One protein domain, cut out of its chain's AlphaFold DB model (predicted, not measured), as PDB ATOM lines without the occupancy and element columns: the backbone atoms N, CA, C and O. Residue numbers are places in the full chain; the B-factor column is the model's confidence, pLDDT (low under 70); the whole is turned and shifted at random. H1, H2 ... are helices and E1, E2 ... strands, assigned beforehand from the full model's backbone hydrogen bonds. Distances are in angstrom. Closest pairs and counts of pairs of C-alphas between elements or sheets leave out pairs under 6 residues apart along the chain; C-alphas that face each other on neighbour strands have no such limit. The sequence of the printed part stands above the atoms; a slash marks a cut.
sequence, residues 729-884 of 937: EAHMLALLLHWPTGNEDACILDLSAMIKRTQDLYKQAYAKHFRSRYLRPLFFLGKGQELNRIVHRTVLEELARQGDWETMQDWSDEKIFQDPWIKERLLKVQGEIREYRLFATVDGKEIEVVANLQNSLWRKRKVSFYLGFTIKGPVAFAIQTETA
ATOM      1  N   GLU A 729     187.772 280.696 153.365       91.88
ATOM      2  CA  GLU A 729     188.932 279.851 153.660       91.88
ATOM      3  C   GLU A 729     189.573 280.180 155.003       91.88
ATOM      4  O   GLU A 729     189.975 279.275 155.732       91.88
ATOM      5  N   ALA A 730     189.632 281.467 155.345       91.25
ATOM      6  CA  ALA A 730     190.132 281.906 156.637       91.25
ATOM      7  C   ALA A 730     189.203 281.434 157.763       91.25
ATOM      8  O   ALA A 730     189.673 280.943 158.781       91.25
ATOM      9  N   HIS A 731     187.886 281.485 157.548       90.94
ATOM     10  CA  HIS A 731     186.890 280.969 158.489       90.94
ATOM     11  C   HIS A 731     186.862 279.431 158.581       90.94
ATOM     12  O   HIS A 731     186.564 278.860 159.629       90.94
ATOM     13  N   MET A 732     187.209 278.723 157.508       92.31
ATOM     14  CA  MET A 732     187.432 277.279 157.573       92.31
ATOM     15  C   MET A 732     188.685 276.963 158.405       92.31
ATOM     16  O   MET A 732     188.633 276.094 159.275       92.31
ATOM     17  N   LEU A 733     189.788 277.691 158.183       92.06
ATOM     18  CA  LEU A 733     191.025 277.560 158.964       92.06
ATOM     19  C   LEU A 733     190.796 277.890 160.445       92.06
ATOM     20  O   LEU A 733     191.242 277.156 161.319       92.06
ATOM     21  N   ALA A 734     190.038 278.948 160.719       90.06
ATOM     22  CA  ALA A 734     189.565 279.334 162.039       90.06
ATOM     23  C   ALA A 734     188.908 278.175 162.790       90.06
ATOM     24  O   ALA A 734     189.323 277.813 163.888       90.06
ATOM     25  N   LEU A 735     187.893 277.566 162.172       90.00
ATOM     26  CA  LEU A 735     187.164 276.450 162.758       90.00
ATOM     27  C   LEU A 735     188.082 275.250 163.013       90.00
ATOM     28  O   LEU A 735     187.961 274.624 164.058       90.00
ATOM     29  N   LEU A 736     189.028 274.966 162.113       90.62
ATOM     30  CA  LEU A 736     190.020 273.900 162.293       90.62
ATOM     31  C   LEU A 736     190.975 274.153 163.471       90.62
ATOM     32  O   LEU A 736     191.355 273.206 164.160       90.62
ATOM     33  N   LEU A 737     191.372 275.411 163.690       87.94
ATOM     34  CA  LEU A 737     192.327 275.822 164.727       87.94
ATOM     35  C   LEU A 737     191.690 276.086 166.093       87.94
ATOM     36  O   LEU A 737     192.383 275.989 167.106       87.94
ATOM     37  N   HIS A 738     190.396 276.390 166.145       85.00
ATOM     38  CA  HIS A 738     189.675 276.671 167.390       85.00
ATOM     39  C   HIS A 738     188.713 275.559 167.813       85.00
ATOM     40  O   HIS A 738     188.103 275.675 168.875       85.00
ATOM     41  N   TRP A 739     188.577 274.478 167.031       86.19
ATOM     42  CA  TRP A 739     187.788 273.329 167.470       86.19
ATOM     43  C   TRP A 739     188.422 272.701 168.722       86.19
ATOM     44  O   TRP A 739     189.591 272.306 168.645       86.19
ATOM     45  N   PRO A 740     187.698 272.585 169.848       78.50
ATOM     46  CA  PRO A 740     188.261 272.076 171.091       78.50
ATOM     47  C   PRO A 740     188.610 270.602 170.978       78.50
ATOM     48  O   PRO A 740     187.809 269.770 170.542       78.50
ATOM     49  N   THR A 741     189.816 270.279 171.410       70.19
ATOM     50  CA  THR A 741     190.264 268.911 171.659       70.19
ATOM     51  C   THR A 741     190.547 268.849 173.150       70.19
ATOM     52  O   THR A 741     191.244 269.737 173.620       70.19
ATOM     53  N   GLY A 742     189.996 267.878 173.891       58.91
ATOM     54  CA  GLY A 742     189.881 267.873 175.369       58.91
ATOM     55  C   GLY A 742     191.155 268.035 176.228       58.91
ATOM     56  O   GLY A 742     191.085 267.820 177.430       58.91
ATOM     57  N   ASN A 743     192.288 268.406 175.627       52.25
ATOM     58  CA  ASN A 743     193.563 268.763 176.245       52.25
ATOM     59  C   ASN A 743     193.882 270.282 176.188       52.25
ATOM     60  O   ASN A 743     194.962 270.667 176.627       52.25
ATOM     61  N   GLU A 744     193.012 271.130 175.624       54.38
ATOM     62  CA  GLU A 744     193.208 272.589 175.499       54.38
ATOM     63  C   GLU A 744     192.218 273.375 176.388       54.38
ATOM     64  O   GLU A 744     191.153 272.860 176.734       54.38
ATOM     65  N   ASP A 745     192.572 274.614 176.764       50.03
ATOM     66  CA  ASP A 745     191.692 275.541 177.493       50.03
ATOM     67  C   ASP A 745     190.332 275.697 176.785       50.03
ATOM     68  O   ASP A 745     190.249 275.649 175.554       50.03
ATOM     69  N   ALA A 746     189.265 275.910 177.565       54.88
ATOM     70  CA  ALA A 746     187.893 276.047 177.068       54.88
ATOM     71  C   ALA A 746     187.807 276.984 175.853       54.88
ATOM     72  O   ALA A 746     188.402 278.067 175.857       54.88
ATOM     73  N   CYS A 747     187.032 276.601 174.829       60.06
ATOM     74  CA  CYS A 747     186.882 277.424 173.629       60.06
ATOM     75  C   CYS A 747     186.426 278.842 173.998       60.06
ATOM     76  O   CYS A 747     185.288 279.054 174.426       60.06
ATOM     77  N   ILE A 748     187.299 279.829 173.789       62.69
ATOM     78  CA  ILE A 748     187.001 281.247 174.050       62.69
ATOM     79  C   ILE A 748     185.901 281.758 173.093       62.69
ATOM     80  O   ILE A 748     185.266 282.779 173.347       62.69
ATOM     81  N   LEU A 749     185.638 281.032 171.999       73.81
ATOM     82  CA  LEU A 749     184.802 281.470 170.887       73.81
ATOM     83  C   LEU A 749     183.460 280.762 170.822       73.81
ATOM     84  O   LEU A 749     183.334 279.563 171.070       73.81
ATOM     85  N   ASP A 750     182.445 281.514 170.400       84.19
ATOM     86  CA  ASP A 750     181.147 280.954 170.045       84.19
ATOM     87  C   ASP A 750     181.249 280.213 168.702       84.19
ATOM     88  O   ASP A 750     181.103 280.783 167.617       84.19
ATOM     89  N   LEU A 751     181.516 278.910 168.788       87.19
ATOM     90  CA  LEU A 751     181.587 278.005 167.642       87.19
ATOM     91  C   LEU A 751     180.296 278.019 166.812       87.19
ATOM     92  O   LEU A 751     180.367 277.961 165.584       87.19
ATOM     93  N   SER A 752     179.121 278.148 167.438       87.62
ATOM     94  CA  SER A 752     177.846 278.221 166.716       87.62
ATOM     95  C   SER A 752     177.762 279.491 165.868       87.62
ATOM     96  O   SER A 752     177.363 279.428 164.699       87.62
ATOM     97  N   ALA A 753     178.202 280.632 166.406       88.88
ATOM     98  CA  ALA A 753     178.296 281.880 165.651       88.88
ATOM     99  C   ALA A 753     179.314 281.789 164.501       88.88
ATOM    100  O   ALA A 753     179.014 282.225 163.385       88.88
ATOM    101  N   MET A 754     180.479 281.169 164.722       87.56
ATOM    102  CA  MET A 754     181.497 280.980 163.676       87.56
ATOM    103  C   MET A 754     181.029 280.051 162.551       87.56
ATOM    104  O   MET A 754     181.240 280.353 161.373       87.56
ATOM    105  N   ILE A 755     180.349 278.948 162.881       91.31
ATOM    106  CA  ILE A 755     179.760 278.043 161.884       91.31
ATOM    107  C   ILE A 755     178.729 278.802 161.047       91.31
ATOM    108  O   ILE A 755     178.770 278.737 159.818       91.31
ATOM    109  N   LYS A 756     177.845 279.578 161.686       91.31
ATOM    110  CA  LYS A 756     176.856 280.398 160.976       91.31
ATOM    111  C   LYS A 756     177.524 281.421 160.052       91.31
ATOM    112  O   LYS A 756     177.151 281.515 158.884       91.31
ATOM    113  N   ARG A 757     178.553 282.128 160.532       90.81
ATOM    114  CA  ARG A 757     179.329 283.079 159.721       90.81
ATOM    115  C   ARG A 757     179.983 282.395 158.519       90.81
ATOM    116  O   ARG A 757     179.864 282.897 157.406       90.81
ATOM    117  N   THR A 758     180.587 281.226 158.720       91.69
ATOM    118  CA  THR A 758     181.192 280.417 157.647       91.69
ATOM    119  C   THR A 758     180.156 280.025 156.595       91.69
ATOM    120  O   THR A 758     180.388 280.182 155.398       91.69
ATOM    121  N   GLN A 759     178.974 279.579 157.027       92.56
ATOM    122  CA  GLN A 759     177.876 279.244 156.123       92.56
ATOM    123  C   GLN A 759     177.392 280.459 155.322       92.56
ATOM    124  O   GLN A 759     177.067 280.314 154.143       92.56
ATOM    125  N   ASP A 760     177.334 281.644 155.928       93.06
ATOM    126  CA  ASP A 760     176.908 282.868 155.249       93.06
ATOM    127  C   ASP A 760     177.958 283.366 154.245       93.06
ATOM    128  O   ASP A 760     177.606 283.697 153.112       93.06
ATOM    129  N   LEU A 761     179.246 283.310 154.592       92.88
ATOM    130  CA  LEU A 761     180.341 283.600 153.659       92.88
ATOM    131  C   LEU A 761     180.375 282.599 152.496       92.88
ATOM    132  O   LEU A 761     180.515 282.993 151.338       92.88
ATOM    133  N   TYR A 762     180.145 281.311 152.767       93.88
ATOM    134  CA  TYR A 762     179.963 280.298 151.727       93.88
ATOM    135  C   TYR A 762     178.790 280.639 150.796       93.88
ATOM    136  O   TYR A 762     178.917 280.533 149.571       93.88
ATOM    137  N   LYS A 763     177.642 281.059 151.349       92.12
ATOM    138  CA  LYS A 763     176.475 281.459 150.544       92.12
ATOM    139  C   LYS A 763     176.805 282.623 149.613       92.12
ATOM    140  O   LYS A 763     176.376 282.607 148.462       92.12
ATOM    141  N   GLN A 764     177.578 283.593 150.095       91.06
ATOM    142  CA  GLN A 764     177.991 284.762 149.320       91.06
ATOM    143  C   GLN A 764     179.009 284.410 148.225       91.06
ATOM    144  O   GLN A 764     178.859 284.853 147.087       91.06
ATOM    145  N   ALA A 765     180.019 283.596 148.542       91.00
ATOM    146  CA  ALA A 765     181.129 283.312 147.633       91.00
ATOM    147  C   ALA A 765     180.844 282.165 146.643       91.00
ATOM    148  O   ALA A 765     181.157 282.268 145.452       91.00
ATOM    149  N   TYR A 766     180.238 281.068 147.111       92.00
ATOM    150  CA  TYR A 766     180.234 279.793 146.380       92.00
ATOM    151  C   TYR A 766     178.854 279.229 146.059       92.00
ATOM    152  O   TYR A 766     178.713 278.579 145.022       92.00
ATOM    153  N   ALA A 767     177.821 279.481 146.873       88.69
ATOM    154  CA  ALA A 767     176.536 278.788 146.716       88.69
ATOM    155  C   ALA A 767     175.890 278.970 145.332       88.69
ATOM    156  O   ALA A 767     175.315 278.019 144.801       88.69
ATOM    157  N   LYS A 768     176.055 280.148 144.710       87.75
ATOM    158  CA  LYS A 768     175.598 280.422 143.334       87.75
ATOM    159  C   LYS A 768     176.137 279.408 142.317       87.75
ATOM    160  O   LYS A 768     175.431 279.044 141.375       87.75
ATOM    161  N   HIS A 769     177.383 278.983 142.507       89.75
ATOM    162  CA  HIS A 769     178.112 278.109 141.599       89.75
ATOM    163  C   HIS A 769     178.014 276.640 142.016       89.75
ATOM    164  O   HIS A 769     177.931 275.774 141.157       89.75
ATOM    165  N   PHE A 770     178.017 276.325 143.313       89.75
ATOM    166  CA  PHE A 770     178.086 274.927 143.749       89.75
ATOM    167  C   PHE A 770     176.713 274.246 143.769       89.75
ATOM    168  O   PHE A 770     176.652 273.051 143.517       89.75
ATOM    169  N   ARG A 771     175.609 274.987 143.953       85.50
ATOM    170  CA  ARG A 771     174.219 274.480 143.893       85.50
ATOM    171  C   ARG A 771     174.060 273.078 144.531       85.50
ATOM    172  O   ARG A 771     174.301 272.960 145.728       85.50
ATOM    173  N   SER A 772     173.665 272.048 143.773       82.12
ATOM    174  CA  SER A 772     173.465 270.672 144.268       82.12
ATOM    175  C   SER A 772     174.731 269.807 144.328       82.12
ATOM    176  O   SER A 772     174.631 268.619 144.612       82.12
ATOM    177  N   ARG A 773     175.917 270.355 144.034       89.38
ATOM    178  CA  ARG A 773     177.175 269.597 144.074       89.38
ATOM    179  C   ARG A 773     177.531 269.195 145.497       89.38
ATOM    180  O   ARG A 773     177.363 269.970 146.441       89.38
ATOM    181  N   TYR A 774     178.104 268.005 145.623       90.56
ATOM    182  CA  TYR A 774     178.646 267.518 146.880       90.56
ATOM    183  C   TYR A 774     179.885 268.332 147.271       90.56
ATOM    184  O   TYR A 774     180.815 268.482 146.473       90.56
ATOM    185  N   LEU A 775     179.907 268.860 148.497       93.62
ATOM    186  CA  LEU A 775     181.047 269.605 149.029       93.62
ATOM    187  C   LEU A 775     182.074 268.637 149.605       93.62
ATOM    188  O   LEU A 775     181.758 267.837 150.481       93.62
ATOM    189  N   ARG A 776     183.313 268.724 149.124       91.00
ATOM    190  CA  ARG A 776     184.385 267.814 149.532       91.00
ATOM    191  C   ARG A 776     184.901 268.191 150.931       91.00
ATOM    192  O   ARG A 776     185.229 269.362 151.142       91.00
ATOM    193  N   PRO A 777     185.006 267.240 151.879       92.88
ATOM    194  CA  PRO A 777     185.745 267.467 153.117       92.88
ATOM    195  C   PRO A 777     187.241 267.500 152.788       92.88
ATOM    196  O   PRO A 777     187.804 266.506 152.336       92.88
ATOM    197  N   LEU A 778     187.885 268.653 152.968       94.06
ATOM    198  CA  LEU A 778     189.320 268.799 152.688       94.06
ATOM    199  C   LEU A 778     190.168 268.285 153.848       94.06
ATOM    200  O   LEU A 778     191.224 267.688 153.649       94.06
ATOM    201  N   PHE A 779     189.686 268.524 155.065       96.06
ATOM    202  CA  PHE A 779     190.405 268.253 156.298       96.06
ATOM    203  C   PHE A 779     189.540 267.482 157.281       96.06
ATOM    204  O   PHE A 779     188.322 267.627 157.280       96.06
ATOM    205  N   PHE A 780     190.185 266.722 158.153       95.75
ATOM    206  CA  PHE A 780     189.592 265.987 159.256       95.75
ATOM    207  C   PHE A 780     190.311 266.317 160.559       95.75
ATOM    208  O   PHE A 780     191.504 266.630 160.564       95.75
ATOM    209  N   LEU A 781     189.575 266.234 161.666       94.69
ATOM    210  CA  LEU A 781     190.123 266.449 162.999       94.69
ATOM    211  C   LEU A 781     190.839 265.187 163.502       94.69
ATOM    212  O   LEU A 781     190.238 264.122 163.640       94.69
ATOM    213  N   GLY A 782     192.130 265.319 163.774       93.31
ATOM    214  CA  GLY A 782     193.038 264.296 164.283       93.31
ATOM    215  C   GLY A 782     193.324 264.420 165.777       93.31
ATOM    216  O   GLY A 782     192.988 265.418 166.407       93.31
ATOM    217  N   LYS A 783     193.986 263.403 166.343       89.88
ATOM    218  CA  LYS A 783     194.392 263.368 167.766       89.88
ATOM    219  C   LYS A 783     195.674 264.155 168.086       89.88
ATOM    220  O   LYS A 783     196.101 264.172 169.237       89.88
ATOM    221  N   GLY A 784     196.326 264.734 167.076       85.38
ATOM    222  CA  GLY A 784     197.537 265.540 167.255       85.38
ATOM    223  C   GLY A 784     197.276 266.856 167.997       85.38
ATOM    224  O   GLY A 784     196.138 267.192 168.306       85.38
ATOM    225  N   GLN A 785     198.340 267.619 168.245       82.50
ATOM    226  CA  GLN A 785     198.274 268.977 168.800       82.50
ATOM    227  C   GLN A 785     198.575 270.024 167.721       82.50
ATOM    228  O   GLN A 785     199.237 269.716 166.723       82.50
ATOM    229  N   GLU A 786     198.097 271.256 167.923       84.00
ATOM    230  CA  GLU A 786     198.310 272.384 167.004       84.00
ATOM    231  C   GLU A 786     198.024 271.984 165.538       84.00
ATOM    232  O   GLU A 786     196.999 271.366 165.251       84.00
ATOM    233  N   LEU A 787     198.915 272.277 164.585       88.75
ATOM    234  CA  LEU A 787     198.698 271.955 163.169       88.75
ATOM    235  C   LEU A 787     198.705 270.443 162.864       88.75
ATOM    236  O   LEU A 787     198.142 270.041 161.848       88.75
ATOM    237  N   ASN A 788     199.285 269.588 163.720       87.06
ATOM    238  CA  ASN A 788     199.294 268.129 163.505       87.06
ATOM    239  C   ASN A 788     197.920 267.491 163.727       87.06
ATOM    240  O   ASN A 788     197.693 266.346 163.330       87.06
ATOM    241  N   ARG A 789     196.999 268.221 164.364       90.00
ATOM    242  CA  ARG A 789     195.607 267.799 164.518       90.00
ATOM    243  C   ARG A 789     194.802 267.951 163.229       90.00
ATOM    244  O   ARG A 789     193.702 267.430 163.147       90.00
ATOM    245  N   ILE A 790     195.313 268.665 162.226       94.50
ATOM    246  CA  ILE A 790     194.612 268.881 160.959       94.50
ATOM    247  C   ILE A 790     195.099 267.836 159.957       94.50
ATOM    248  O   ILE A 790     196.234 267.898 159.486       94.50
ATOM    249  N   VAL A 791     194.237 266.877 159.625       94.75
ATOM    250  CA  VAL A 791     194.561 265.767 158.720       94.75
ATOM    251  C   VAL A 791     193.927 266.013 157.356       94.75
ATOM    252  O   VAL A 791     192.710 266.122 157.256       94.75
ATOM    253  N   HIS A 792     194.722 266.117 156.295       94.50
ATOM    254  CA  HIS A 792     194.201 266.284 154.938       94.50
ATOM    255  C   HIS A 792     193.563 264.986 154.427       94.50
ATOM    256  O   HIS A 792     194.058 263.895 154.717       94.50
ATOM    257  N   ARG A 793     192.493 265.085 153.622       92.25
ATOM    258  CA  ARG A 793     191.747 263.911 153.131       92.25
ATOM    259  C   ARG A 793     192.637 262.887 152.418       92.25
ATOM    260  O   ARG A 793     192.449 261.694 152.614       92.25
ATOM    261  N   THR A 794     193.622 263.341 151.638       89.50
ATOM    262  CA  THR A 794     194.481 262.446 150.840       89.50
ATOM    263  C   THR A 794     195.368 261.567 151.714       89.50
ATOM    264  O   THR A 794     195.729 260.474 151.299       89.50
ATOM    265  N   VAL A 795     195.682 262.001 152.941       90.00
ATOM    266  CA  VAL A 795     196.406 261.171 153.915       90.00
ATOM    267  C   VAL A 795     195.552 259.974 154.318       90.00
ATOM    268  O   VAL A 795     196.063 258.866 154.426       90.00
ATOM    269  N   LEU A 796     194.243 260.175 154.499       89.31
ATOM    270  CA  LEU A 796     193.312 259.089 154.805       89.31
ATOM    271  C   LEU A 796     193.133 258.154 153.605       89.31
ATOM    272  O   LEU A 796     193.139 256.939 153.772       89.31
ATOM    273  N   GLU A 797     193.016 258.717 152.400       85.69
ATOM    274  CA  GLU A 797     192.895 257.947 151.154       85.69
ATOM    275  C   GLU A 797     194.138 257.072 150.900       85.69
ATOM    276  O   GLU A 797     194.004 255.924 150.483       85.69
ATOM    277  N   GLU A 798     195.340 257.579 151.197       83.44
ATOM    278  CA  GLU A 798     196.590 256.823 151.060       83.44
ATOM    279  C   GLU A 798     196.750 255.748 152.145       83.44
ATOM    280  O   GLU A 798     197.148 254.627 151.829       83.44
ATOM    281  N   LEU A 799     196.386 256.041 153.402       81.88
ATOM    282  CA  LEU A 799     196.375 255.037 154.476       81.88
ATOM    283  C   LEU A 799     195.441 253.868 154.140       81.88
ATOM    284  O   LEU A 799     195.837 252.713 154.266       81.88
ATOM    285  N   ALA A 800     194.239 254.160 153.636       75.56
ATOM    286  CA  ALA A 800     193.286 253.131 153.225       75.56
ATOM    287  C   ALA A 800     193.818 252.261 152.067       75.56
ATOM    288  O   ALA A 800     193.553 251.061 152.015       75.56
ATOM    289  N   ARG A 801     194.608 252.839 151.147       72.88
ATOM    290  CA  ARG A 801     195.213 252.111 150.018       72.88
ATOM    291  C   ARG A 801     196.261 251.092 150.471       72.88
ATOM    292  O   ARG A 801     196.372 250.030 149.868       72.88
ATOM    293  N   GLN A 802     197.014 251.403 151.523       66.19
ATOM    294  CA  GLN A 802     198.045 250.516 152.078       66.19
ATOM    295  C   GLN A 802     197.460 249.294 152.794       66.19
ATOM    296  O   GLN A 802     198.175 248.318 153.007       66.19
ATOM    297  N   GLY A 803     196.167 249.332 153.126       57.91
ATOM    298  CA  GLY A 803     195.464 248.236 153.772       57.91
ATOM    299  C   GLY A 803     195.331 246.975 152.919       57.91
ATOM    300  O   GLY A 803     195.294 245.921 153.522       57.91
ATOM    301  N   ASP A 804     195.345 247.040 151.573       52.06
ATOM    302  CA  ASP A 804     194.816 246.027 150.608       52.06
ATOM    303  C   ASP A 804     193.298 246.196 150.315       52.06
ATOM    304  O   ASP A 804     192.588 245.288 149.885       52.06
ATOM    305  N   TRP A 805     192.752 247.377 150.639       52.59
ATOM    306  CA  TRP A 805     191.332 247.724 150.519       52.59
ATOM    307  C   TRP A 805     191.098 248.523 149.221       52.59
ATOM    308  O   TRP A 805     190.613 249.658 149.241       52.59
ATOM    309  N   GLU A 806     191.445 247.940 148.066       45.09
ATOM    310  CA  GLU A 806     191.421 248.595 146.738       45.09
ATOM    311  C   GLU A 806     190.055 249.203 146.330       45.09
ATOM    312  O   GLU A 806     189.972 249.984 145.383       45.09
ATOM    313  N   THR A 807     188.972 248.905 147.056       47.12
ATOM    314  CA  THR A 807     187.596 249.355 146.780       47.12
ATOM    315  C   THR A 807     187.118 250.578 147.588       47.12
ATOM    316  O   THR A 807     185.983 251.008 147.393       47.12
ATOM    317  N   MET A 808     187.938 251.191 148.460       52.31
ATOM    318  CA  MET A 808     187.475 252.177 149.470       52.31
ATOM    319  C   MET A 808     187.756 253.675 149.213       52.31
ATOM    320  O   MET A 808     187.704 254.477 150.144       52.31
ATOM    321  N   GLN A 809     187.969 254.122 147.971       54.69
ATOM    322  CA  GLN A 809     187.912 255.574 147.674       54.69
ATOM    323  C   GLN A 809     186.473 256.131 147.661       54.69
ATOM    324  O   GLN A 809     186.258 257.331 147.457       54.69
ATOM    325  N   ASP A 810     185.476 255.270 147.876       62.62
ATOM    326  CA  ASP A 810     184.076 255.658 147.926       62.62
ATOM    327  C   ASP A 810     183.703 256.235 149.302       62.62
ATOM    328  O   ASP A 810     183.401 255.532 150.263       62.62
ATOM    329  N   TRP A 811     183.690 257.565 149.387       74.12
ATOM    330  CA  TRP A 811     183.219 258.304 150.560       74.12
ATOM    331  C   TRP A 811     181.709 258.132 150.828       74.12
ATOM    332  O   TRP A 811     181.218 258.620 151.847       74.12
ATOM    333  N   SER A 812     180.958 257.482 149.929       72.56
ATOM    334  CA  SER A 812     179.498 257.381 150.013       72.56
ATOM    335  C   SER A 812     178.974 256.342 150.999       72.56
ATOM    336  O   SER A 812     177.839 256.477 151.457       72.56
ATOM    337  N   ASP A 813     179.775 255.336 151.352       73.50
ATOM    338  CA  ASP A 813     179.413 254.338 152.363       73.50
ATOM    339  C   ASP A 813     180.155 254.529 153.695       73.50
ATOM    340  O   ASP A 813     179.875 253.820 154.665       73.50
ATOM    341  N   GLU A 814     181.072 255.503 153.742       86.62
ATOM    342  CA  GLU A 814     181.909 255.842 154.895       86.62
ATOM    343  C   GLU A 814     182.677 254.642 155.482       86.62
ATOM    344  O   GLU A 814     183.146 254.695 156.624       86.62
ATOM    345  N   LYS A 815     182.857 253.549 154.728       83.19
ATOM    346  CA  LYS A 815     183.548 252.367 155.254       83.19
ATOM    347  C   LYS A 815     185.037 252.604 155.469       83.19
ATOM    348  O   LYS A 815     185.622 251.916 156.302       83.19
ATOM    349  N   ILE A 816     185.621 253.614 154.820       85.00
ATOM    350  CA  ILE A 816     187.003 254.060 155.048       85.00
ATOM    351  C   ILE A 816     187.303 254.262 156.547       85.00
ATOM    352  O   ILE A 816     188.364 253.897 157.038       85.00
ATOM    353  N   PHE A 817     186.328 254.728 157.333       88.12
ATOM    354  CA  PHE A 817     186.485 254.950 158.775       88.12
ATOM    355  C   PHE A 817     186.466 253.667 159.627       88.12
ATOM    356  O   PHE A 817     186.574 253.733 160.857       88.12
ATOM    357  N   GLN A 818     186.289 252.496 159.011       85.75
ATOM    358  CA  GLN A 818     186.433 251.202 159.678       85.75
ATOM    359  C   GLN A 818     187.902 250.781 159.801       85.75
ATOM    360  O   GLN A 818     188.203 249.983 160.695       85.75
ATOM    361  N   ASP A 819     188.788 251.354 158.982       84.69
ATOM    362  CA  ASP A 819     190.224 251.097 158.994       84.69
ATOM    363  C   ASP A 819     190.855 251.452 160.363       84.69
ATOM    364  O   ASP A 819     190.634 252.558 160.880       84.69
ATOM    365  N   PRO A 820     191.615 250.532 160.991       86.62
ATOM    366  CA  PRO A 820     192.282 250.777 162.268       86.62
ATOM    367  C   PRO A 820     193.235 251.980 162.265       86.62
ATOM    368  O   PRO A 820     193.186 252.779 163.199       86.62
ATOM    369  N   TRP A 821     194.039 252.168 161.216       86.56
ATOM    370  CA  TRP A 821     194.998 253.271 161.104       86.56
ATOM    371  C   TRP A 821     194.288 254.624 161.048       86.56
ATOM    372  O   TRP A 821     194.721 255.602 161.663       86.56
ATOM    373  N   ILE A 822     193.137 254.679 160.375       89.19
ATOM    374  CA  ILE A 822     192.305 255.887 160.326       89.19
ATOM    375  C   ILE A 822     191.687 256.181 161.698       89.19
ATOM    376  O   ILE A 822     191.721 257.327 162.152       89.19
ATOM    377  N   LYS A 823     191.185 255.160 162.405       89.81
ATOM    378  CA  LYS A 823     190.674 255.296 163.785       89.81
ATOM    379  C   LYS A 823     191.757 255.737 164.772       89.81
ATOM    380  O   LYS A 823     191.480 256.456 165.737       89.81
ATOM    381  N   GLU A 824     192.995 255.299 164.568       89.06
ATOM    382  CA  GLU A 824     194.137 255.727 165.373       89.06
ATOM    383  C   GLU A 824     194.484 257.193 165.119       89.06
ATOM    384  O   GLU A 824     194.734 257.923 166.081       89.06
ATOM    385  N   ARG A 825     194.404 257.641 163.860       90.12
ATOM    386  CA  ARG A 825     194.745 259.004 163.438       90.12
ATOM    387  C   ARG A 825     193.699 260.059 163.819       90.12
ATOM    388  O   ARG A 825     194.077 261.169 164.207       90.12
ATOM    389  N   LEU A 826     192.408 259.745 163.692       93.75
ATOM    390  CA  LEU A 826     191.309 260.712 163.815       93.75
ATOM    391  C   LEU A 826     190.741 260.840 165.233       93.75
ATOM    392  O   LEU A 826     190.632 259.861 165.969       93.75
ATOM    393  N   LEU A 827     190.333 262.053 165.614       92.19
ATOM    394  CA  LEU A 827     189.677 262.316 166.894       92.19
ATOM    395  C   LEU A 827     188.177 262.025 166.799       92.19
ATOM    396  O   LEU A 827     187.486 262.537 165.916       92.19
ATOM    397  N   LYS A 828     187.665 261.234 167.746       91.81
ATOM    398  CA  LYS A 828     186.237 260.931 167.851       91.81
ATOM    399  C   LYS A 828     185.533 261.984 168.703       91.81
ATOM    400  O   LYS A 828     185.980 262.286 169.806       91.81
ATOM    401  N   VAL A 829     184.430 262.515 168.190       92.12
ATOM    402  CA  VAL A 829     183.590 263.524 168.842       92.12
ATOM    403  C   VAL A 829     182.288 262.877 169.287       92.12
ATOM    404  O   VAL A 829     181.718 262.072 168.549       92.12
ATOM    405  N   GLN A 830     181.832 263.229 170.489       93.69
ATOM    406  CA  GLN A 830     180.569 262.748 171.045       93.69
ATOM    407  C   GLN A 830     179.422 263.703 170.746       93.69
ATOM    408  O   GLN A 830     179.627 264.898 170.533       93.69
ATOM    409  N   GLY A 831     178.202 263.179 170.743       94.06
ATOM    410  CA  GLY A 831     177.009 263.973 170.506       94.06
ATOM    411  C   GLY A 831     175.702 263.213 170.687       94.06
ATOM    412  O   GLY A 831     175.663 262.045 171.078       94.06
ATOM    413  N   GLU A 832     174.605 263.886 170.363       94.44
ATOM    414  CA  GLU A 832     173.257 263.329 170.386       94.44
ATOM    415  C   GLU A 832     172.550 263.605 169.055       94.44
ATOM    416  O   GLU A 832     172.610 264.703 168.498       94.44
ATOM    417  N   ILE A 833     171.845 262.594 168.549       91.62
ATOM    418  CA  ILE A 833     170.887 262.757 167.457       91.62
ATOM    419  C   ILE A 833     169.508 262.994 168.057       91.62
ATOM    420  O   ILE A 833     169.075 262.219 168.908       91.62
ATOM    421  N   ARG A 834     168.772 263.985 167.553       87.50
ATOM    422  CA  ARG A 834     167.340 264.175 167.833       87.50
ATOM    423  C   ARG A 834     166.672 264.907 166.674       87.50
ATOM    424  O   ARG A 834     167.292 265.769 166.066       87.50
ATOM    425  N   GLU A 835     165.427 264.551 166.356       81.56
ATOM    426  CA  GLU A 835     164.626 265.228 165.314       81.56
ATOM    427  C   GLU A 835     165.340 265.322 163.942       81.56
ATOM    428  O   GLU A 835     165.290 266.360 163.287       81.56
ATOM    429  N   TYR A 836     166.042 264.263 163.506       84.88
ATOM    430  CA  TYR A 836     166.876 264.267 162.285       84.88
ATOM    431  C   TYR A 836     167.995 265.332 162.270       84.88
ATOM    432  O   TYR A 836     168.500 265.696 161.211       84.88
ATOM    433  N   ARG A 837     168.423 265.815 163.441       89.12
ATOM    434  CA  ARG A 837     169.549 266.740 163.622       89.12
ATOM    435  C   ARG A 837     170.607 266.121 164.524       89.12
ATOM    436  O   ARG A 837     170.292 265.298 165.386       89.12
ATOM    437  N   LEU A 838     171.856 266.523 164.315       93.56
ATOM    438  CA  LEU A 838     173.006 266.071 165.090       93.56
ATOM    439  C   LEU A 838     173.591 267.236 165.882       93.56
ATOM    440  O   LEU A 838     173.902 268.282 165.314       93.56
ATOM    441  N   PHE A 839     173.784 267.017 167.177       94.25
ATOM    442  CA  PHE A 839     174.396 267.973 168.087       94.25
ATOM    443  C   PHE A 839     175.688 267.379 168.644       94.25
ATOM    444  O   PHE A 839     175.653 266.349 169.310       94.25
ATOM    445  N   ALA A 840     176.825 268.007 168.351       92.88
ATOM    446  CA  ALA A 840     178.119 267.687 168.936       92.88
ATOM    447  C   ALA A 840     178.200 268.245 170.362       92.88
ATOM    448  O   ALA A 840     177.849 269.405 170.588       92.88
ATOM    449  N   THR A 841     178.706 267.451 171.297       89.81
ATOM    450  CA  THR A 841     178.985 267.881 172.667       89.81
ATOM    451  C   THR A 841     180.410 268.419 172.734       89.81
ATOM    452  O   THR A 841     181.369 267.666 172.571       89.81
ATOM    453  N   VAL A 842     180.550 269.720 172.976       83.81
ATOM    454  CA  VAL A 842     181.837 270.425 173.033       83.81
ATOM    455  C   VAL A 842     181.849 271.309 174.275       83.81
ATOM    456  O   VAL A 842     181.013 272.198 174.397       83.81
ATOM    457  N   ASP A 843     182.759 271.050 175.217       76.44
ATOM    458  CA  ASP A 843     182.899 271.798 176.480       76.44
ATOM    459  C   ASP A 843     181.569 271.990 177.245       76.44
ATOM    460  O   ASP A 843     181.264 273.062 177.767       76.44
ATOM    461  N   GLY A 844     180.721 270.955 177.262       74.44
ATOM    462  CA  GLY A 844     179.397 270.995 177.899       74.44
ATOM    463  C   GLY A 844     178.321 271.777 177.129       74.44
ATOM    464  O   GLY A 844     177.189 271.866 177.600       74.44
ATOM    465  N   LYS A 845     178.639 272.316 175.946       83.75
ATOM    466  CA  LYS A 845     177.690 272.946 175.016       83.75
ATOM    467  C   LYS A 845     177.313 271.987 173.887       83.75
ATOM    468  O   LYS A 845     178.100 271.132 173.487       83.75
ATOM    469  N   GLU A 846     176.113 272.168 173.348       89.56
ATOM    470  CA  GLU A 846     175.614 271.426 172.188       89.56
ATOM    471  C   GLU A 846     175.721 272.285 170.924       89.56
ATOM    472  O   GLU A 846     175.143 273.370 170.849       89.56
ATOM    473  N   ILE A 847     176.441 271.796 169.916       90.69
ATOM    474  CA  ILE A 847     176.669 272.498 168.648       90.69
ATOM    475  C   ILE A 847     176.056 271.684 167.517       90.69
ATOM    476  O   ILE A 847     176.429 270.535 167.304       90.69
ATOM    477  N   GLU A 848     175.133 272.275 166.761       92.69
ATOM    478  CA  GLU A 848     174.547 271.606 165.597       92.69
ATOM    479  C   GLU A 848     175.595 271.410 164.487       92.69
ATOM    480  O   GLU A 848     176.264 272.358 164.066       92.69
ATOM    481  N   VAL A 849     175.723 270.174 163.998       92.94
ATOM    482  CA  VAL A 849     176.644 269.787 162.919       92.94
ATOM    483  C   VAL A 849     175.872 269.043 161.832       92.94
ATOM    484  O   VAL A 849     174.958 268.267 162.104       92.94
ATOM    485  N   VAL A 850     176.242 269.266 160.572       91.69
ATOM    486  CA  VAL A 850     175.626 268.579 159.431       91.69
ATOM    487  C   VAL A 850     176.198 267.167 159.315       91.69
ATOM    488  O   VAL A 850     177.410 267.001 159.306       91.69
ATOM    489  N   ALA A 851     175.361 266.141 159.177       91.88
ATOM    490  CA  ALA A 851     175.840 264.801 158.836       91.88
ATOM    491  C   ALA A 851     176.114 264.674 157.336       91.88
ATOM    492  O   ALA A 851     175.316 265.138 156.518       91.88
ATOM    493  N   ASN A 852     177.202 263.995 156.977       90.94
ATOM    494  CA  ASN A 852     177.475 263.624 155.594       90.94
ATOM    495  C   ASN A 852     176.377 262.685 155.060       90.94
ATOM    496  O   ASN A 852     175.722 262.980 154.062       90.94
ATOM    497  N   LEU A 853     176.075 261.615 155.806       87.25
ATOM    498  CA  LEU A 853     174.953 260.717 155.531       87.25
ATOM    499  C   LEU A 853     173.723 261.088 156.370       87.25
ATOM    500  O   LEU A 853     173.536 260.589 157.481       87.25
ATOM    501  N   GLN A 854     172.840 261.929 155.824       82.88
ATOM    502  CA  GLN A 854     171.623 262.414 156.503       82.88
ATOM    503  C   GLN A 854     170.699 261.287 157.004       82.88
ATOM    504  O   GLN A 854     170.102 261.392 158.075       82.88
ATOM    505  N   ASN A 855     170.643 260.158 156.290       81.00
ATOM    506  CA  ASN A 855     169.867 258.982 156.698       81.00
ATOM    507  C   ASN A 855     170.293 258.392 158.054       81.00
ATOM    508  O   ASN A 855     169.485 257.750 158.726       81.00
ATOM    509  N   SER A 856     171.527 258.631 158.506       82.88
ATOM    510  CA  SER A 856     172.007 258.171 159.816       82.88
ATOM    511  C   SER A 856     171.277 258.829 161.003       82.88
ATOM    512  O   SER A 856     171.260 258.257 162.102       82.88
ATOM    513  N   LEU A 857     170.610 259.971 160.781       85.81
ATOM    514  CA  LEU A 857     169.983 260.822 161.804       85.81
ATOM    515  C   LEU A 857     168.570 260.390 162.227       85.81
ATOM    516  O   LEU A 857     167.934 261.021 163.067       85.81
ATOM    517  N   TRP A 858     168.075 259.286 161.680       80.25
ATOM    518  CA  TRP A 858     166.685 258.852 161.807       80.25
ATOM    519  C   TRP A 858     166.194 258.429 163.195       80.25
ATOM    520  O   TRP A 858     165.005 258.186 163.345       80.25
ATOM    521  N   ARG A 859     167.061 258.243 164.193       81.56
ATOM    522  CA  ARG A 859     166.652 257.769 165.527       81.56
ATOM    523  C   ARG A 859     167.401 258.521 166.603       81.56
ATOM    524  O   ARG A 859     168.630 258.592 166.539       81.56
ATOM    525  N   LYS A 860     166.656 258.977 167.618       87.62
ATOM    526  CA  LYS A 860     167.220 259.604 168.813       87.62
ATOM    527  C   LYS A 860     168.145 258.635 169.544       87.62
ATOM    528  O   LYS A 860     167.703 257.551 169.925       87.62
ATOM    529  N   ARG A 861     169.414 259.013 169.711       91.06
ATOM    530  CA  ARG A 861     170.436 258.233 170.429       91.06
ATOM    531  C   ARG A 861     171.696 259.065 170.664       91.06
ATOM    532  O   ARG A 861     171.969 259.991 169.899       91.06
ATOM    533  N   LYS A 862     172.476 258.677 171.673       94.31
ATOM    534  CA  LYS A 862     173.852 259.151 171.834       94.31
ATOM    535  C   LYS A 862     174.751 258.511 170.785       94.31
ATOM    536  O   LYS A 862     174.593 257.330 170.456       94.31
ATOM    537  N   VAL A 863     175.653 259.306 170.229       95.12
ATOM    538  CA  VAL A 863     176.513 258.901 169.125       95.12
ATOM    539  C   VAL A 863     177.919 259.447 169.261       95.12
ATOM    540  O   VAL A 863     178.161 260.453 169.916       95.12
ATOM    541  N   SER A 864     178.812 258.793 168.534       94.94
ATOM    542  CA  SER A 864     180.201 259.162 168.336       94.94
ATOM    543  C   SER A 864     180.489 259.229 166.832       94.94
ATOM    544  O   SER A 864     179.949 258.422 166.072       94.94
ATOM    545  N   PHE A 865     181.299 260.183 166.376       95.31
ATOM    546  CA  PHE A 865     181.577 260.402 164.947       95.31
ATOM    547  C   PHE A 865     182.907 261.131 164.722       95.31
ATOM    548  O   PHE A 865     183.510 261.645 165.664       95.31
ATOM    549  N   TYR A 866     183.368 261.185 163.472       95.25
ATOM    550  CA  TYR A 866     184.524 261.988 163.059       95.25
ATOM    551  C   TYR A 866     184.072 263.305 162.434       95.25
ATOM    552  O   TYR A 866     183.052 263.355 161.748       95.25
ATOM    553  N   LEU A 867     184.847 264.369 162.640       95.31
ATOM    554  CA  LEU A 867     184.602 265.665 162.011       95.31
ATOM    555  C   LEU A 867     185.500 265.867 160.798       95.31
ATOM    556  O   LEU A 867     186.725 265.876 160.920       95.31
ATOM    557  N   GLY A 868     184.868 266.079 159.648       95.75
ATOM    558  CA  GLY A 868     185.487 266.639 158.456       95.75
ATOM    559  C   GLY A 868     185.077 268.098 158.264       95.75
ATOM    560  O   GLY A 868     184.034 268.535 158.741       95.75
ATOM    561  N   PHE A 869     185.889 268.867 157.550       95.81
ATOM    562  CA  PHE A 869     185.679 270.289 157.309       95.81
ATOM    563  C   PHE A 869     185.620 270.549 155.809       95.81
ATOM    564  O   PHE A 869     186.553 270.257 155.057       95.81
ATOM    565  N   THR A 870     184.487 271.100 155.385       95.69
ATOM    566  CA  THR A 870     184.267 271.604 154.028       95.69
ATOM    567  C   THR A 870     184.397 273.124 154.027       95.69
ATOM    568  O   THR A 870     184.341 273.762 155.080       95.69
ATOM    569  N   ILE A 871     184.425 273.734 152.841       94.69
ATOM    570  CA  ILE A 871     184.381 275.198 152.704       94.69
ATOM    571  C   ILE A 871     183.097 275.839 153.285       94.69
ATOM    572  O   ILE A 871     183.037 277.050 153.474       94.69
ATOM    573  N   LYS A 872     182.054 275.041 153.570       94.25
ATOM    574  CA  LYS A 872     180.796 275.488 154.195       94.25
ATOM    575  C   LYS A 872     180.790 275.325 155.723       94.25
ATOM    576  O   LYS A 872     179.927 275.906 156.381       94.25
ATOM    577  N   GLY A 873     181.716 274.549 156.284       94.25
ATOM    578  CA  GLY A 873     181.795 274.259 157.717       94.25
ATOM    579  C   GLY A 873     181.961 272.767 158.045       94.25
ATOM    580  O   GLY A 873     182.223 271.961 157.140       94.25
ATOM    581  N   PRO A 874     181.826 272.405 159.338       94.88
ATOM    582  CA  PRO A 874     182.040 271.052 159.835       94.88
ATOM    583  C   PRO A 874     180.930 270.093 159.394       94.88
ATOM    584  O   PRO A 874     179.753 270.457 159.322       94.88
ATOM    585  N   VAL A 875     181.326 268.853 159.130       95.44
ATOM    586  CA  VAL A 875     180.471 267.751 158.696       95.44
ATOM    587  C   VAL A 875     180.843 266.495 159.481       95.44
ATOM    588  O   VAL A 875     182.022 266.183 159.643       95.44
ATOM    589  N   ALA A 876     179.843 265.779 159.982       95.69
ATOM    590  CA  ALA A 876     180.012 264.543 160.733       95.69
ATOM    591  C   ALA A 876     180.019 263.314 159.814       95.69
ATOM    592  O   ALA A 876     179.134 263.168 158.966       95.69
ATOM    593  N   PHE A 877     180.981 262.422 160.046       94.06
ATOM    594  CA  PHE A 877     181.207 261.180 159.308       94.06
ATOM    595  C   PHE A 877     181.254 259.976 160.252       94.06
ATOM    596  O   PHE A 877     181.662 260.094 161.409       94.06
ATOM    597  N   ALA A 878     180.882 258.802 159.743       91.94
ATOM    598  CA  ALA A 878     180.899 257.514 160.430       91.94
ATOM    599  C   ALA A 878     180.185 257.547 161.788       91.94
ATOM    600  O   ALA A 878     180.739 257.172 162.823       91.94
ATOM    601  N   ILE A 879     178.938 258.018 161.778       92.56
ATOM    602  CA  ILE A 879     178.123 258.180 162.983       92.56
ATOM    603  C   ILE A 879     177.757 256.810 163.570       92.56
ATOM    604  O   ILE A 879     176.996 256.038 162.985       92.56
ATOM    605  N   GLN A 880     178.268 256.530 164.766       91.12
ATOM    606  CA  GLN A 880     178.109 255.266 165.484       91.12
ATOM    607  C   GLN A 880     177.384 255.488 166.807       91.12
ATOM    608  O   GLN A 880     177.664 256.449 167.515       91.12
ATOM    609  N   THR A 881     176.476 254.585 167.168       89.44
ATOM    610  CA  THR A 881     175.820 254.608 168.483       89.44
ATOM    611  C   THR A 881     176.852 254.383 169.585       89.44
ATOM    612  O   THR A 881     177.674 253.475 169.475       89.44
ATOM    613  N   GLU A 882     176.799 255.181 170.651       83.75
ATOM    614  CA  GLU A 882     177.539 254.862 171.871       83.75
ATOM    615  C   GLU A 882     176.897 253.630 172.517       83.75
ATOM    616  O   GLU A 882     175.755 253.678 172.979       83.75
ATOM    617  N   THR A 883     177.595 252.499 172.521       56.75
ATOM    618  CA  THR A 883     177.230 251.389 173.400       56.75
ATOM    619  C   THR A 883     177.601 251.798 174.819       56.75
ATOM    620  O   THR A 883     178.786 251.944 175.115       56.75
ATOM    621  N   ALA A 884     176.604 251.988 175.688       40.31
ATOM    622  CA  ALA A 884     176.837 251.880 177.123       40.31
ATOM    623  C   ALA A 884     177.510 250.525 177.374       40.31
ATOM    624  O   ALA A 884     177.121 249.543 176.733       40.31
TER     625      ALA A 884
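AT A GLANCE: This is residues 729 to 884 of the 937 residues of the protein "sterile alpha motif domain-containing protein 9-like isoform X3" of Gymnodraco acuticeps (UniProt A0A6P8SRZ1). A small closed barrel of five strands, E3, E4, E5, E7 and E6, forms the core; the short strands E1 and E2 extend it beside E6, and the helical hairpin of H1 and H2 covers one side from outside. H5, H6 and H7 gather at another side, and short H8 packs on the outside by E3 and E4. The 156 printed residues hold eight named helices and seven named strands, in the order H1 H2 H3 E1 H4 E2 H5 H6 H7 E3 E4 E5 H8 E6 E7; the class is mixed, and so is the strand pairing. The whole is compact, with a radius of gyration of the C-alphas of 15.3 A, and rounded, spanning 42 by 42 by 35 A.

IN THESE COORDINATES: H1, residues 729 to 738, begins at C-alpha 729 (188.932, 279.851, 153.660) and is 14.1 A long; H2, 751 to 765, is 20.7 A. Then come H3, 767 to 770, E1, 779 to 781, H4, 786 to 789, and E2, 790 to 792. H5, 793 to 802, is 14.8 A; H6 is 815 to 818 and H7 820 to 825. E3, 828 to 834, is 19.2 A, E4, 837 to 842, 15.9 A, and E5, 845 to 851, 18.2 A. H8 is 854 to 857. E6, 861 to 870, is 25.3 A and bends at residue 864; E7, 873 to 881, is 23.2 A, bends at 878 and ends at C-alpha 881 (175.820, 254.608, 168.483).

HOW THE PARTS SIT: E3, E4 and E5 form a meander, each strand the antiparallel neighbour of the one before, with N 832 and O 839 at 2.9 A and N 840 and O 847 at 2.8 A. E5 and E7 are parallel, with N 876 and O 850 at 2.8 A. E6 is antiparallel to E7 (N 868 and O 875, 2.8 A) and to E3 (N 831 and O 863, 2.8 A). E1 is antiparallel to E6 (N 869 and O 779, 2.7 A) and to E2 (N 780 and O 791, 2.7 A). H1 and H2 touch, closest at the C-alphas of His 731 and Thr 758, 5.8 A, at a shallow tilt of 14 degrees, opposite ways. H5 and H7 touch at the C-alphas of Leu 796 and Ile 822, 6.5 A. H3 is not on the barrel; H4 and H7 are only just not on it, each with 4 pairs of C-alphas within 10 A. Every O i to N i+4 pair is within hydrogen-bond range in H1, H2, H5 and H7; H3, H4, H6 and H8 are too short for one.

THE WHOLE: The C-alphas of Lys 768 and Ala 884, the farthest apart, are 44.2 A apart. The printed part has no cut; the links H1 to H2 and H5 to H6 are long. The pLDDT is under 70 at residues 742 to 748, 802 to 810 and 883 to 884.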